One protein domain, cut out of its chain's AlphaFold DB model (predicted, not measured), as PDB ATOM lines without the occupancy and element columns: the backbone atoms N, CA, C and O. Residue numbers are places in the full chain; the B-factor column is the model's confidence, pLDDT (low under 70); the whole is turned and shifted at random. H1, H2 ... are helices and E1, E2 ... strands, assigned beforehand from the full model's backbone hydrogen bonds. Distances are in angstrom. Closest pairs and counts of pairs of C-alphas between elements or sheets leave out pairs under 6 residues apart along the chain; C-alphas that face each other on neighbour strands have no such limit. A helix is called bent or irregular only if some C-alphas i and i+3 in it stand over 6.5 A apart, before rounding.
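Overview. This is residues 16 to 125 of the 180 residues of an uncharacterized protein of Xenorhabdus mauleonii (UniProt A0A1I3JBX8). A strongly twisted sheet of six strands makes the middle of the domain, with the long helix H2 over it and the shorter H3 beside its strands near E5 and E6, packed on H2 at a steep angle. The small helix H1 lies far out from the sheet, at the end of a long link whose residues 26 to 27 pair with E1. The printed part has 110 residues, with three named helices and six named strands in the order H1 E1 E2 E3 E4 H2 E5 H3 E6; the class is mixed, helices and strands. The sheet is branched at E2 and mixed: E1 to E4 run antiparallel in turn, while E5 is parallel to E2 and E6 to E5. The whole is compact, with a radius of gyration of the C-alphas of 13.4 A and spans of 40 by 30 by 25 A.

Arrangement. E2, residues 48 to 54, has three neighbours. E1, residues 34 to 38, lies on one side of it, antiparallel at 153 degrees, with N 50 and O 36 2.8 A apart. E5, residues 97 to 101, lies on the other side, parallel at 27 degrees, with N 51 and O 99 2.8 A apart. E3, residues 62 to 65, is antiparallel to E2 farther along it, with N 54 and O 64 at 2.8 A. E4, residues 75 to 77, is antiparallel to E3, with N 63 and O 76 at 2.8 A. E1 to E4 form a meander, each strand the antiparallel neighbour of the one before, and each successive two are a hairpin. E6, residues 122 to 124, is parallel to E5, with N 123 and O 98 at 2.9 A. E5, H3, residues 110 to 118, and E6 form a strand-helix-strand unit, two parallel neighbour strands with a helix between, whose crossover is right-handed. H3 is on the sheet at a height of 5.8 A, over none of its strands; its closest C-alpha pair with E6 is Ala 115 and Val 122, 5.4 A. H2, residues 78 to 93, is on the sheet at a height of 8.4 A, over E2, slantwise at 38 degrees on the local plane. H2 and H3 touch, closest at the C-alphas of Ala 78 and Phe 114, 4.5 A, at a steep tilt of 51 degrees, the same way. H1, residues 16 to 21, is not on the sheet and is apart from H2 and H3. Every O i to N i+4 pair is within hydrogen-bond range in H1 and H3; in H2, 9 of 12 are.

Along the chain. H1 begins at C-alpha 16, (343.522, 367.496, 363.844), and is 8.9 A long. E1 is 13.8 A, E2 19.3 A and E5 13.2 A long; E3, E4 and E6 are shorter. H2 is 20.2 A long from C-alpha 78, (375.610, 370.265, 381.238), has a kink of 43 degrees near residue 85, and is only just irregular: C-alphas 87 and 90 are 6.8 A apart. H3 is 12.1 A long, and E6 ends at C-alpha 124, (371.643, 363.696, 371.089).

Size, cuts and confidence. The two C-alphas farthest apart, those of Asn 16 and Ser 58, are 41.4 A apart. The printed part has no cut, and its one long link is H1 to E1, with 12 residues. The mean pLDDT of the printed part is 71.9; 39 residues are under 70, among them residues 16 to 32 and 38 to 47.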
ATOM      1  N   ASN A  16     343.600 368.577 362.859       34.28
ATOM      2  CA  ASN A  16     343.522 367.496 363.844       34.28
ATOM      3  C   ASN A  16     344.599 366.408 363.664       34.28
ATOM      4  O   ASN A  16     345.095 365.874 364.652       34.28
ATOM      5  N   GLU A  17     344.996 366.091 362.431       35.22
ATOM      6  CA  GLU A  17     346.057 365.114 362.152       35.22
ATOM      7  C   GLU A  17     347.453 365.703 362.384       35.22
ATOM      8  O   GLU A  17     348.348 365.008 362.874       35.22
ATOM      9  N   GLN A  18     347.625 367.003 362.125       37.41
ATOM     10  CA  GLN A  18     348.848 367.727 362.474       37.41
ATOM     11  C   GLN A  18     349.050 367.746 363.997       37.41
ATOM     12  O   GLN A  18     350.137 367.419 364.473       37.41
ATOM     13  N   TYR A  19     347.993 367.999 364.779       37.25
ATOM     14  CA  TYR A  19     348.039 367.928 366.247       37.25
ATOM     15  C   TYR A  19     348.365 366.530 366.790       37.25
ATOM     16  O   TYR A  19     349.040 366.417 367.809       37.25
ATOM     17  N   GLN A  20     347.932 365.459 366.121       39.03
ATOM     18  CA  GLN A  20     348.262 364.088 366.532       39.03
ATOM     19  C   GLN A  20     349.714 363.698 366.212       39.03
ATOM     20  O   GLN A  20     350.292 362.830 366.877       39.03
ATOM     21  N   ARG A  21     350.317 364.314 365.187       40.50
ATOM     22  CA  ARG A  21     351.690 364.013 364.750       40.50
ATOM     23  C   ARG A  21     352.742 364.940 365.349       40.50
ATOM     24  O   ARG A  21     353.891 364.518 365.483       40.50
ATOM     25  N   CYS A  22     352.355 366.126 365.795       38.12
ATOM     26  CA  CYS A  22     353.266 367.125 366.332       38.12
ATOM     27  C   CYS A  22     353.217 367.185 367.862       38.12
ATOM     28  O   CYS A  22     352.233 366.805 368.487       38.12
ATOM     29  N   ALA A  23     354.296 367.657 368.480       44.41
ATOM     30  CA  ALA A  23     354.327 367.946 369.907       44.41
ATOM     31  C   ALA A  23     354.456 369.458 370.100       44.41
ATOM     32  O   ALA A  23     355.324 370.081 369.495       44.41
ATOM     33  N   ARG A  24     353.580 370.036 370.927       42.03
ATOM     34  CA  ARG A  24     353.603 371.465 371.248       42.03
ATOM     35  C   ARG A  24     354.806 371.750 372.150       42.03
ATOM     36  O   ARG A  24     354.880 371.140 373.222       42.03
ATOM     37  N   PRO A  25     355.721 372.662 371.785       46.72
ATOM     38  CA  PRO A  25     356.695 373.133 372.745       46.72
ATOM     39  C   PRO A  25     356.066 374.054 373.768       46.72
ATOM     40  O   PRO A  25     355.246 374.922 373.466       46.72
ATOM     41  N   PHE A  26     356.495 373.842 374.997       49.59
ATOM     42  CA  PHE A  26     356.369 374.776 376.085       49.59
ATOM     43  C   PHE A  26     357.637 375.632 376.075       49.59
ATOM     44  O   PHE A  26     358.761 375.127 376.111       49.59
ATOM     45  N   SER A  27     357.444 376.943 375.974       45.88
ATOM     46  CA  SER A  27     358.495 377.912 376.255       45.88
ATOM     47  C   SER A  27     358.465 378.158 377.755       45.88
ATOM     48  O   SER A  27     357.456 378.638 378.272       45.88
ATOM     49  N   VAL A  28     359.521 377.773 378.470       49.47
ATOM     50  CA  VAL A  28     359.662 378.139 379.880       49.47
ATOM     51  C   VAL A  28     360.653 379.283 379.971       49.47
ATOM     52  O   VAL A  28     361.768 379.209 379.467       49.47
ATOM     53  N   GLN A  29     360.223 380.359 380.630       46.41
ATOM     54  CA  GLN A  29     361.006 381.576 380.853       46.41
ATOM     55  C   GLN A  29     362.236 381.377 381.762       46.41
ATOM     56  O   GLN A  29     362.999 382.319 381.940       46.41
ATOM     57  N   TYR A  30     362.455 380.180 382.312       52.47
ATOM     58  CA  TYR A  30     363.607 379.850 383.153       52.47
ATOM     59  C   TYR A  30     364.635 379.040 382.355       52.47
ATOM     60  O   TYR A  30     364.348 377.923 381.929       52.47
ATOM     61  N   GLY A  31     365.821 379.616 382.140       53.78
ATOM     62  CA  GLY A  31     366.930 378.996 381.398       53.78
ATOM     63  C   GLY A  31     366.915 379.218 379.881       53.78
ATOM     64  O   GLY A  31     367.807 378.746 379.182       53.78
ATOM     65  N   GLY A  32     365.915 379.925 379.343       67.94
ATOM     66  CA  GLY A  32     365.942 380.443 377.968       67.94
ATOM     67  C   GLY A  32     365.832 379.408 376.838       67.94
ATOM     68  O   GLY A  32     365.979 379.784 375.677       67.94
ATOM     69  N   PHE A  33     365.559 378.129 377.122       73.19
ATOM     70  CA  PHE A  33     365.404 377.074 376.108       73.19
ATOM     71  C   PHE A  33     363.949 376.630 375.908       73.19
ATOM     72  O   PHE A  33     363.104 376.726 376.797       73.19
ATOM     73  N   LEU A  34     363.658 376.106 374.715       74.81
ATOM     74  CA  LEU A  34     362.348 375.545 374.379       74.81
ATOM     75  C   LEU A  34     362.358 374.039 374.650       74.81
ATOM     76  O   LEU A  34     363.367 373.373 374.415       74.81
ATOM     77  N   TYR A  35     361.234 373.470 375.083       75.94
ATOM     78  CA  TYR A  35     361.113 372.018 375.175       75.94
ATOM     79  C   TYR A  35     359.713 371.518 374.857       75.94
ATOM     80  O   TYR A  35     358.737 372.244 374.982       75.94
ATOM     81  N   PHE A  36     359.587 370.247 374.494       73.75
ATOM     82  CA  PHE A  36     358.292 369.578 374.361       73.75
ATOM     83  C   PHE A  36     358.360 368.136 374.847       73.75
ATOM     84  O   PHE A  36     359.427 367.518 374.879       73.75
ATOM     85  N   PHE A  37     357.201 367.577 375.178       71.81
ATOM     86  CA  PHE A  37     357.086 366.176 375.561       71.81
ATOM     87  C   PHE A  37     356.598 365.322 374.393       71.81
ATOM     88  O   PHE A  37     355.724 365.735 373.633       71.81
ATOM     89  N   ASP A  38     357.148 364.119 374.250       68.00
ATOM     90  CA  ASP A  38     356.579 363.099 373.376       68.00
ATOM     91  C   ASP A  38     356.612 361.709 374.020       68.00
ATOM     92  O   ASP A  38     357.462 361.413 374.858       68.00
ATOM     93  N   ASP A  39     355.668 360.852 373.623       65.38
ATOM     94  CA  ASP A  39     355.608 359.462 374.078       65.38
ATOM     95  C   ASP A  39     356.346 358.539 373.089       65.38
ATOM     96  O   ASP A  39     355.935 358.381 371.923       65.38
ATOM     97  N   PRO A  40     357.450 357.889 373.501       58.25
ATOM     98  CA  PRO A  40     358.115 356.908 372.664       58.25
ATOM     99  C   PRO A  40     357.236 355.657 372.533       58.25
ATOM    100  O   PRO A  40     357.054 354.919 373.491       58.25
ATOM    101  N   LYS A  41     356.748 355.380 371.314       54.28
ATOM    102  CA  LYS A  41     355.927 354.195 370.961       54.28
ATOM    103  C   LYS A  41     356.388 352.852 371.569       54.28
ATOM    104  O   LYS A  41     355.547 351.988 371.777       54.28
ATOM    105  N   GLU A  42     357.686 352.665 371.825       53.91
ATOM    106  CA  GLU A  42     358.250 351.400 372.335       53.91
ATOM    107  C   GLU A  42     358.523 351.391 373.845       53.91
ATOM    108  O   GLU A  42     358.655 350.328 374.448       53.91
ATOM    109  N   GLN A  43     358.543 352.556 374.496       52.19
ATOM    110  CA  GLN A  43     358.675 352.645 375.945       52.19
ATOM    111  C   GLN A  43     357.289 352.868 376.534       52.19
ATOM    112  O   GLN A  43     356.746 353.968 376.506       52.19
ATOM    113  N   LYS A  44     356.706 351.789 377.058       47.78
ATOM    114  CA  LYS A  44     355.438 351.793 377.795       47.78
ATOM    115  C   LYS A  44     355.354 353.016 378.740       47.78
ATOM    116  O   LYS A  44     355.979 353.021 379.798       47.78
ATOM    117  N   LYS A  45     354.537 354.008 378.358       52.78
ATOM    118  CA  LYS A  45     353.951 355.077 379.197       52.78
ATOM    119  C   LYS A  45     354.922 356.012 379.940       52.78
ATOM    120  O   LYS A  45     354.677 356.310 381.110       52.78
ATOM    121  N   ARG A  46     356.028 356.452 379.336       63.41
ATOM    122  CA  ARG A  46     356.940 357.393 380.015       63.41
ATOM    123  C   ARG A  46     357.265 358.594 379.126       63.41
ATOM    124  O   ARG A  46     357.855 358.382 378.065       63.41
ATOM    125  N   PRO A  47     356.930 359.824 379.558       69.56
ATOM    126  CA  PRO A  47     357.160 361.012 378.754       69.56
ATOM    127  C   PRO A  47     358.662 361.251 378.578       69.56
ATOM    128  O   PRO A  47     359.447 361.205 379.536       69.56
ATOM    129  N   ARG A  48     359.064 361.498 377.331       79.44
ATOM    130  CA  ARG A  48     360.398 361.981 376.976       79.44
ATOM    131  C   ARG A  48     360.345 363.486 376.787       79.44
ATOM    132  O   ARG A  48     359.451 363.992 376.117       79.44
ATOM    133  N   CYS A  49     361.330 364.186 377.332       81.62
ATOM    134  CA  CYS A  49     361.505 365.611 377.094       81.62
ATOM    135  C   CYS A  49     362.477 365.844 375.935       81.62
ATOM    136  O   CYS A  49     363.551 365.255 375.886       81.62
ATOM    137  N   ASN A  50     362.101 366.696 374.990       80.81
ATOM    138  CA  ASN A  50     362.934 367.106 373.870       80.81
ATOM    139  C   ASN A  50     363.316 368.566 374.103       80.81
ATOM    140  O   ASN A  50     362.437 369.423 374.102       80.81
ATOM    141  N   LEU A  51     364.600 368.826 374.333       83.88
ATOM    142  CA  LEU A  51     365.165 370.147 374.595       83.88
ATOM    143  C   LEU A  51     365.692 370.729 373.288       83.88
ATOM    144  O   LEU A  51     366.477 370.082 372.597       83.88
ATOM    145  N   ILE A  52     365.269 371.939 372.957       79.25
ATOM    146  CA  ILE A  52     365.676 372.668 371.762       79.25
ATOM    147  C   ILE A  52     366.612 373.794 372.181       79.25
ATOM    148  O   ILE A  52     366.269 374.628 373.023       79.25
ATOM    149  N   GLY A  53     367.773 373.836 371.546       79.62
ATOM    150  CA  GLY A  53     368.751 374.887 371.760       79.62
ATOM    151  C   GLY A  53     369.834 374.859 370.699       79.62
ATOM    152  O   GLY A  53     369.812 374.056 369.763       79.62
ATOM    153  N   PHE A  54     370.794 375.750 370.866       79.25
ATOM    154  CA  PHE A  54     371.965 375.849 370.026       79.25
ATOM    155  C   PHE A  54     373.181 375.300 370.764       79.25
ATOM    156  O   PHE A  54     373.357 375.512 371.959       79.25
ATOM    157  N   HIS A  55     374.033 374.586 370.042       75.56
ATOM    158  CA  HIS A  55     375.275 374.063 370.585       75.56
ATOM    159  C   HIS A  55     376.422 374.562 369.697       75.56
ATOM    160  O   HIS A  55     376.606 374.060 368.583       75.56
ATOM    161  N   PRO A  56     377.126 375.624 370.124       69.62
ATOM    162  CA  PRO A  56     378.191 376.230 369.341       69.62
ATOM    163  C   PRO A  56     379.382 375.287 369.202       69.62
ATOM    164  O   PRO A  56     379.931 374.798 370.184       69.62
ATOM    165  N   TYR A  57     379.854 375.114 367.969       64.25
ATOM    166  CA  TYR A  57     381.056 374.323 367.695       64.25
ATOM    167  C   TYR A  57     382.314 374.905 368.368       64.25
ATOM    168  O   TYR A  57     383.204 374.163 368.771       64.25
ATOM    169  N   SER A  58     382.379 376.234 368.520       70.81
ATOM    170  CA  SER A  58     383.484 376.938 369.189       70.81
ATOM    171  C   SER A  58     383.532 376.709 370.700       70.81
ATOM    172  O   SER A  58     384.576 376.924 371.309       70.81
ATOM    173  N   GLU A  59     382.426 376.280 371.309       76.38
ATOM    174  CA  GLU A  59     382.301 376.099 372.753       76.38
ATOM    175  C   GLU A  59     381.565 374.774 373.039       76.38
ATOM    176  O   GLU A  59     380.390 374.752 373.405       76.38
ATOM    177  N   PRO A  60     382.252 373.625 372.895       74.88
ATOM    178  CA  PRO A  60     381.635 372.290 372.893       74.88
ATOM    179  C   PRO A  60     381.020 371.866 374.237       74.88
ATOM    180  O   PRO A  60     380.484 370.768 374.357       74.88
ATOM    181  N   ARG A  61     381.120 372.709 375.268       82.56
ATOM    182  CA  ARG A  61     380.651 372.438 376.633       82.56
ATOM    183  C   ARG A  61     379.407 373.230 377.026       82.56
ATOM    184  O   ARG A  61     378.956 373.092 378.161       82.56
ATOM    185  N   ILE A  62     378.857 374.037 376.119       86.50
ATOM    186  CA  ILE A  62     377.677 374.852 376.409       86.50
ATOM    187  C   ILE A  62     376.484 374.448 375.553       86.50
ATOM    188  O   ILE A  62     376.597 374.124 374.374       86.50
ATOM    189  N   PHE A  63     375.311 374.490 376.158       85.88
ATOM    190  CA  PHE A  63     374.029 374.453 375.489       85.88
ATOM    191  C   PHE A  63     373.406 375.831 375.647       85.88
ATOM    192  O   PHE A  63     373.064 376.241 376.754       85.88
ATOM    193  N   ARG A  64     373.285 376.555 374.540       83.94
ATOM    194  CA  ARG A  64     372.650 377.863 374.509       83.94
ATOM    195  C   ARG A  64     371.156 377.666 374.330       83.94
ATOM    196  O   ARG A  64     370.707 377.176 373.288       83.94
ATOM    197  N   GLY A  65     370.383 378.024 375.346       69.38
ATOM    198  CA  GLY A  65     368.934 378.052 375.209       69.38
ATOM    199  C   GLY A  65     368.530 379.100 374.182       69.38
ATOM    200  O   GLY A  65     369.081 380.189 374.178       69.38
ATOM    201  N   GLY A  66     367.592 378.785 373.294       62.69
ATOM    202  CA  GLY A  66     366.946 379.805 372.473       62.69
ATOM    203  C   GLY A  66     367.056 379.589 370.969       62.69
ATOM    204  O   GLY A  66     368.032 379.083 370.420       62.69
ATOM    205  N   TYR A  67     365.982 380.000 370.311       53.81
ATOM    206  CA  TYR A  67     365.909 380.239 368.880       53.81
ATOM    207  C   TYR A  67     366.563 381.602 368.564       53.81
ATOM    208  O   TYR A  67     366.508 382.491 369.424       53.81
ATOM    209  N   PRO A  68     367.144 381.826 367.368       44.16
ATOM    210  CA  PRO A  68     367.616 383.150 366.968       44.16
ATOM    211  C   PRO A  68     366.522 384.211 367.183       44.16
ATOM    212  O   PRO A  68     365.437 384.111 366.617       44.16
ATOM    213  N   GLY A  69     366.790 385.202 368.040       46.44
ATOM    214  CA  GLY A  69     365.845 386.276 368.379       46.44
ATOM    215  C   GLY A  69     365.228 386.219 369.785       46.44
ATOM    216  O   GLY A  69     364.529 387.156 370.161       46.44
ATOM    217  N   TYR A  70     365.497 385.186 370.593       54.25
ATOM    218  CA  TYR A  70     365.157 385.213 372.023       54.25
ATOM    219  C   TYR A  70     366.229 385.974 372.816       54.25
ATOM    220  O   TYR A  70     367.391 385.585 372.850       54.25
ATOM    221  N   ILE A  71     365.819 387.070 373.458       46.97
ATOM    222  CA  ILE A  71     366.704 388.106 374.026       46.97
ATOM    223  C   ILE A  71     367.423 387.648 375.320       46.97
ATOM    224  O   ILE A  71     368.361 388.300 375.755       46.97
ATOM    225  N   ASN A  72     367.069 386.487 375.886       56.59
ATOM    226  CA  ASN A  72     367.624 385.963 377.148       56.59
ATOM    227  C   ASN A  72     368.133 384.513 377.017       56.59
ATOM    228  O   ASN A  72     367.902 383.676 377.887       56.59
ATOM    229  N   ALA A  73     368.751 384.197 375.882       64.88
ATOM    230  CA  ALA A  73     369.418 382.922 375.649       64.88
ATOM    231  C   ALA A  73     370.618 382.757 376.601       64.88
ATOM    232  O   ALA A  73     371.632 383.429 376.423       64.88
ATOM    233  N   GLU A  74     370.511 381.886 377.606       74.56
ATOM    234  CA  GLU A  74     371.621 381.591 378.521       74.56
ATOM    235  C   GLU A  74     372.498 380.455 377.984       74.56
ATOM    236  O   GLU A  74     371.999 379.462 377.446       74.56
ATOM    237  N   ASP A  75     373.810 380.602 378.174       85.75
ATOM    238  CA  ASP A  75     374.782 379.530 377.977       85.75
ATOM    239  C   ASP A  75     374.817 378.642 379.210       85.75
ATOM    240  O   ASP A  75     375.251 379.049 380.288       85.75
ATOM    241  N   LEU A  76     374.356 377.408 379.040       86.88
ATOM    242  CA  LEU A  76     374.241 376.445 380.119       86.88
ATOM    243  C   LEU A  76     375.288 375.354 379.951       86.88
ATOM    244  O   LEU A  76     375.334 374.658 378.936       86.88
ATOM    245  N   SER A  77     376.095 375.142 380.984       91.75
ATOM    246  CA  SER A  77     376.832 373.887 381.116       91.75
ATOM    247  C   SER A  77     375.867 372.704 381.258       91.75
ATOM    248  O   SER A  77     374.698 372.861 381.625       91.75
ATOM    249  N   ALA A  78     376.373 371.492 381.030       91.88
ATOM    250  CA  ALA A  78     375.610 370.265 381.238       91.88
ATOM    251  C   ALA A  78     375.009 370.173 382.656       91.88
ATOM    252  O   ALA A  78     373.856 369.772 382.804       91.88
ATOM    253  N   GLN A  79     375.753 370.594 383.688       93.62
ATOM    254  CA  GLN A  79     375.269 370.584 385.072       93.62
ATOM    255  C   GLN A  79     374.147 371.606 385.290       93.62
ATOM    256  O   GLN A  79     373.104 371.251 385.824       93.62
ATOM    257  N   GLN A  80     374.314 372.846 384.820       90.94
ATOM    258  CA  GLN A  80     373.278 373.879 384.959       90.94
ATOM    259  C   GLN A  80     371.987 373.481 384.239       90.94
ATOM    260  O   GLN A  80     370.894 373.625 384.788       90.94
ATOM    261  N   LEU A  81     372.101 372.922 383.028       90.50
ATOM    262  CA  LEU A  81     370.947 372.399 382.303       90.50
ATOM    263  C   LEU A  81     370.276 371.253 383.076       90.50
ATOM    264  O   LEU A  81     369.045 371.188 383.126       90.50
ATOM    265  N   ALA A  82     371.062 370.363 383.691       91.69
ATOM    266  CA  ALA A  82     370.551 369.271 384.518       91.69
ATOM    267  C   ALA A  82     369.819 369.783 385.758       91.69
ATOM    268  O   ALA A  82     368.708 369.329 386.014       91.69
ATOM    269  N   ASP A  83     370.365 370.762 386.471       89.19
ATOM    270  CA  ASP A  83     369.744 371.324 387.670       89.19
ATOM    271  C   ASP A  83     368.374 371.947 387.348       89.19
ATOM    272  O   ASP A  83     367.379 371.668 388.024       89.19
ATOM    273  N   ILE A  84     368.287 372.704 386.244       85.94
ATOM    274  CA  ILE A  84     367.026 373.277 385.748       85.94
ATOM    275  C   ILE A  84     366.043 372.158 385.368       85.94
ATOM    276  O   ILE A  84     364.886 372.152 385.800       85.94
ATOM    277  N   CYS A  85     366.485 371.171 384.584       86.44
ATOM    278  CA  CYS A  85     365.623 370.072 384.151       86.44
ATOM    279  C   CYS A  85     365.144 369.211 385.327       86.44
ATOM    280  O   CYS A  85     363.992 368.773 385.337       86.44
ATOM    281  N   ALA A  86     365.995 368.965 386.320       86.31
ATOM    282  CA  ALA A  86     365.641 368.219 387.515       86.31
ATOM    283  C   ALA A  86     364.531 368.951 388.271       86.31
ATOM    284  O   ALA A  86     363.468 368.367 388.484       86.31
ATOM    285  N   ALA A  87     364.746 370.232 388.587       80.62
ATOM    286  CA  ALA A  87     363.818 371.049 389.362       80.62
ATOM    287  C   ALA A  87     362.431 371.174 388.711       80.62
ATOM    288  O   ALA A  87     361.419 371.045 389.397       80.62
ATOM    289  N   TYR A  88     362.377 371.384 387.392       74.56
ATOM    290  CA  TYR A  88     361.129 371.760 386.718       74.56
ATOM    291  C   TYR A  88     360.511 370.668 385.853       74.56
ATOM    292  O   TYR A  88     359.298 370.666 385.653       74.56
ATOM    293  N   LEU A  89     361.310 369.746 385.315       75.75
ATOM    294  CA  LEU A  89     360.840 368.796 384.307       75.75
ATOM    295  C   LEU A  89     360.713 367.386 384.874       75.75
ATOM    296  O   LEU A  89     359.660 366.760 384.752       75.75
ATOM    297  N   VAL A  90     361.761 366.886 385.530       74.56
ATOM    298  CA  VAL A  90     361.784 365.514 386.055       74.56
ATOM    299  C   VAL A  90     360.759 365.335 387.169       74.56
ATOM    300  O   VAL A  90     359.952 364.407 387.096       74.56
ATOM    301  N   TRP A  91     360.756 366.226 388.163       72.00
ATOM    302  CA  TRP A  91     359.833 366.135 389.297       72.00
ATOM    303  C   TRP A  91     358.377 366.375 388.891       72.00
ATOM    304  O   TRP A  91     357.508 365.583 389.248       72.00
ATOM    305  N   ALA A  92     358.104 367.420 388.106       68.75
ATOM    306  CA  ALA A  92     356.733 367.806 387.772       68.75
ATOM    307  C   ALA A  92     356.069 366.880 386.739       68.75
ATOM    308  O   ALA A  92     354.872 366.615 386.831       68.75
ATOM    309  N   PHE A  93     356.831 366.366 385.767       70.19
ATOM    310  CA  PHE A  93     356.275 365.617 384.631       70.19
ATOM    311  C   PHE A  93     356.740 364.161 384.577       70.19
ATOM    312  O   PHE A  93     356.448 363.457 383.612       70.19
ATOM    313  N   SER A  94     357.445 363.679 385.608       75.81
ATOM    314  CA  SER A  94     357.943 362.300 385.682       75.81
ATOM    315  C   SER A  94     358.762 361.883 384.452       75.81
ATOM    316  O   SER A  94     358.683 360.734 384.009       75.81
ATOM    317  N   ILE A  95     359.554 362.809 383.900       79.00
ATOM    318  CA  ILE A  95     360.387 362.575 382.713       79.00
ATOM    319  C   ILE A  95     361.413 361.475 382.989       79.00
ATOM    320  O   ILE A  95     362.065 361.463 384.032       79.00
ATOM    321  N   LYS A  96     361.546 360.536 382.045       78.88
ATOM    322  CA  LYS A  96     362.458 359.376 382.158       78.88
ATOM    323  C   LYS A  96     363.523 359.309 381.076       78.88
ATOM    324  O   LYS A  96     364.323 358.383 381.064       78.88
ATOM    325  N   SER A  97     363.495 360.233 380.127       82.94
ATOM    326  CA  SER A  97     364.562 360.391 379.149       82.94
ATOM    327  C   SER A  97     364.512 361.776 378.534       82.94
ATOM    328  O   SER A  97     363.453 362.411 378.482       82.94
ATOM    329  N   PHE A  98     365.660 362.209 378.035       86.06
ATOM    330  CA  PHE A  98     365.811 363.466 377.331       86.06
ATOM    331  C   PHE A  98     366.301 363.240 375.906       86.06
ATOM    332  O   PHE A  98     366.981 362.259 375.589       86.06
ATOM    333  N   ARG A  99     365.969 364.183 375.033       85.88
ATOM    334  CA  ARG A  99     366.579 364.321 373.720       85.88
ATOM    335  C   ARG A  99     367.074 365.745 373.537       85.88
ATOM    336  O   ARG A  99     366.293 366.673 373.699       85.88
ATOM    337  N   LEU A 100     368.334 365.899 373.150       84.62
ATOM    338  CA  LEU A 100     368.897 367.186 372.764       84.62
ATOM    339  C   LEU A 100     368.694 367.389 371.261       84.62
ATOM    340  O   LEU A 100     369.242 366.653 370.440       84.62
ATOM    341  N   LEU A 101     367.889 368.385 370.911       81.06
ATOM    342  CA  LEU A 101     367.690 368.878 369.554       81.06
ATOM    343  C   LEU A 101     368.601 370.089 369.350       81.06
ATOM    344  O   LEU A 101     368.150 371.230 369.302       81.06
ATOM    345  N   SER A 102     369.901 369.808 369.310       78.75
ATOM    346  CA  SER A 102     370.961 370.785 369.072       78.75
ATOM    347  C   SER A 102     372.108 370.111 368.320       78.75
ATOM    348  O   SER A 102     372.456 368.961 368.619       78.75
ATOM    349  N   SER A 103     372.657 370.809 367.326       75.00
ATOM    350  CA  SER A 103     373.722 370.305 366.454       75.00
ATOM    351  C   SER A 103     374.930 369.822 367.254       75.00
ATOM    352  O   SER A 103     375.347 370.480 368.191       75.00
ATOM    353  N   PHE A 104     375.524 368.688 366.894       73.94
ATOM    354  CA  PHE A 104     376.788 368.181 367.459       73.94
ATOM    355  C   PHE A 104     376.836 367.895 368.975       73.94
ATOM    356  O   PHE A 104     377.843 367.368 369.441       73.94
ATOM    357  N   SER A 105     375.775 368.145 369.746       80.25
ATOM    358  CA  SER A 105     375.743 367.938 371.209       80.25
ATOM    359  C   SER A 105     376.064 366.506 371.666       80.25
ATOM    360  O   SER A 105     376.501 366.286 372.795       80.25
ATOM    361  N   GLY A 106     375.865 365.510 370.798       78.06
ATOM    362  CA  GLY A 106     376.285 364.127 371.026       78.06
ATOM    363  C   GLY A 106     377.753 363.853 370.686       78.06
ATOM    364  O   GLY A 106     378.347 362.958 371.277       78.06
ATOM    365  N   ALA A 107     378.346 364.604 369.755       74.44
ATOM    366  CA  ALA A 107     379.729 364.417 369.311       74.44
ATOM    367  C   ALA A 107     380.753 365.094 370.234       74.44
ATOM    368  O   ALA A 107     381.902 364.670 370.300       74.44
ATOM    369  N   THR A 108     380.342 366.133 370.959       81.31
ATOM    370  CA  THR A 108     381.220 366.945 371.813       81.31
ATOM    371  C   THR A 108     381.406 366.401 373.229       81.31
ATOM    372  O   THR A 108     382.209 366.933 373.989       81.31
ATOM    373  N   GLY A 109     380.667 365.353 373.606       84.50
ATOM    374  CA  GLY A 109     380.629 364.829 374.974       84.50
ATOM    375  C   GLY A 109     379.609 365.525 375.881       84.50
ATOM    376  O   GLY A 109     379.253 364.964 376.916       84.50
ATOM    377  N   PHE A 110     379.043 366.663 375.458       89.38
ATOM    378  CA  PHE A 110     378.035 367.405 376.222       89.38
ATOM    379  C   PHE A 110     376.842 366.526 376.627       89.38
ATOM    380  O   PHE A 110     376.430 366.517 377.784       89.38
ATOM    381  N   ALA A 111     376.300 365.735 375.694       88.19
ATOM    382  CA  ALA A 111     375.169 364.854 375.976       88.19
ATOM    383  C   ALA A 111     375.473 363.801 377.053       88.19
ATOM    384  O   ALA A 111     374.584 363.456 377.832       88.19
ATOM    385  N   GLN A 112     376.711 363.300 377.105       89.38
ATOM    386  CA  GLN A 112     377.133 362.331 378.113       89.38
ATOM    387  C   GLN A 112     377.292 362.996 379.481       89.38
ATOM    388  O   GLN A 112     376.832 362.445 380.480       89.38
ATOM    389  N   GLU A 113     377.898 364.185 379.535       93.50
ATOM    390  CA  GLU A 113     377.994 364.976 380.766       93.50
ATOM    391  C   GLU A 113     376.601 365.303 381.316       93.50
ATOM    392  O   GLU A 113     376.335 365.088 382.498       93.50
ATOM    393  N   PHE A 114     375.679 365.721 380.445       93.81
ATOM    394  CA  PHE A 114     374.299 366.007 380.820       93.81
ATOM    395  C   PHE A 114     373.581 364.753 381.328       93.81
ATOM    396  O   PHE A 114     372.933 364.816 382.370       93.81
ATOM    397  N   ALA A 115     373.735 363.605 380.654       91.81
ATOM    398  CA  ALA A 115     373.155 362.331 381.086       91.81
ATOM    399  C   ALA A 115     373.633 361.914 382.482       91.81
ATOM    400  O   ALA A 115     372.831 361.474 383.309       91.81
ATOM    401  N   ASN A 116     374.929 362.086 382.745       92.94
ATOM    402  CA  ASN A 116     375.528 361.788 384.041       92.94
ATOM    403  C   ASN A 116     374.981 362.722 385.129       92.94
ATOM    404  O   ASN A 116     374.621 362.246 386.204       92.94
ATOM    405  N   ALA A 117     374.874 364.022 384.841       93.94
ATOM    406  CA  ALA A 117     374.380 365.022 385.784       93.94
ATOM    407  C   ALA A 117     372.887 364.844 386.118       93.94
ATOM    408  O   ALA A 117     372.498 364.928 387.281       93.94
ATOM    409  N   ILE A 118     372.041 364.562 385.120       92.06
ATOM    410  CA  ILE A 118     370.586 364.413 385.311       92.06
ATOM    411  C   ILE A 118     370.175 363.012 385.788       92.06
ATOM    412  O   ILE A 118     369.038 362.805 386.219       92.06
ATOM    413  N   GLY A 119     371.067 362.022 385.677       89.31
ATOM    414  CA  GLY A 119     370.783 360.630 386.029       89.31
ATOM    415  C   GLY A 119     369.682 359.986 385.173       89.31
ATOM    416  O   GLY A 119     369.007 359.060 385.624       89.31
ATOM    417  N   GLN A 120     369.460 360.485 383.953       87.06
ATOM    418  CA  GLN A 120     368.475 359.960 383.000       87.06
ATOM    419  C   GLN A 120     369.140 359.673 381.647       87.06
ATOM    420  O   GLN A 120     370.090 360.360 381.271       87.06
ATOM    421  N   PRO A 121     368.619 358.712 380.864       89.31
ATOM    422  CA  PRO A 121     369.051 358.500 379.489       89.31
ATOM    423  C   PRO A 121     368.874 359.755 378.624       89.31
ATOM    424  O   PRO A 121     367.802 360.367 378.615       89.31
ATOM    425  N   VAL A 122     369.897 360.079 377.831       86.31
ATOM    426  CA  VAL A 122     369.900 361.207 376.890       86.31
ATOM    427  C   VAL A 122     370.224 360.698 375.488       86.31
ATOM    428  O   VAL A 122     371.176 359.945 375.302       86.31
ATOM    429  N   LYS A 123     369.454 361.129 374.482       85.50
ATOM    430  CA  LYS A 123     369.808 360.978 373.059       85.50
ATOM    431  C   LYS A 123     370.138 362.346 372.469       85.50
ATOM    432  O   LYS A 123     369.397 363.297 372.682       85.50
ATOM    433  N   ALA A 124     371.208 362.444 371.697       81.81
ATOM    434  CA  ALA A 124     371.643 363.696 371.089       81.81
ATOM    435  C   ALA A 124     372.140 363.464 369.661       81.81
ATOM    436  O   ALA A 124     372.460 362.332 369.290       81.81
ATOM    437  N   ALA A 125     372.171 364.526 368.859       72.88
ATOM    438  CA  ALA A 125     372.690 364.473 367.500       72.88
ATOM    439  C   ALA A 125     374.218 364.607 367.495       72.88
ATOM    440  O   ALA A 125     374.780 365.455 368.185       72.88
TER     441      ALA A 125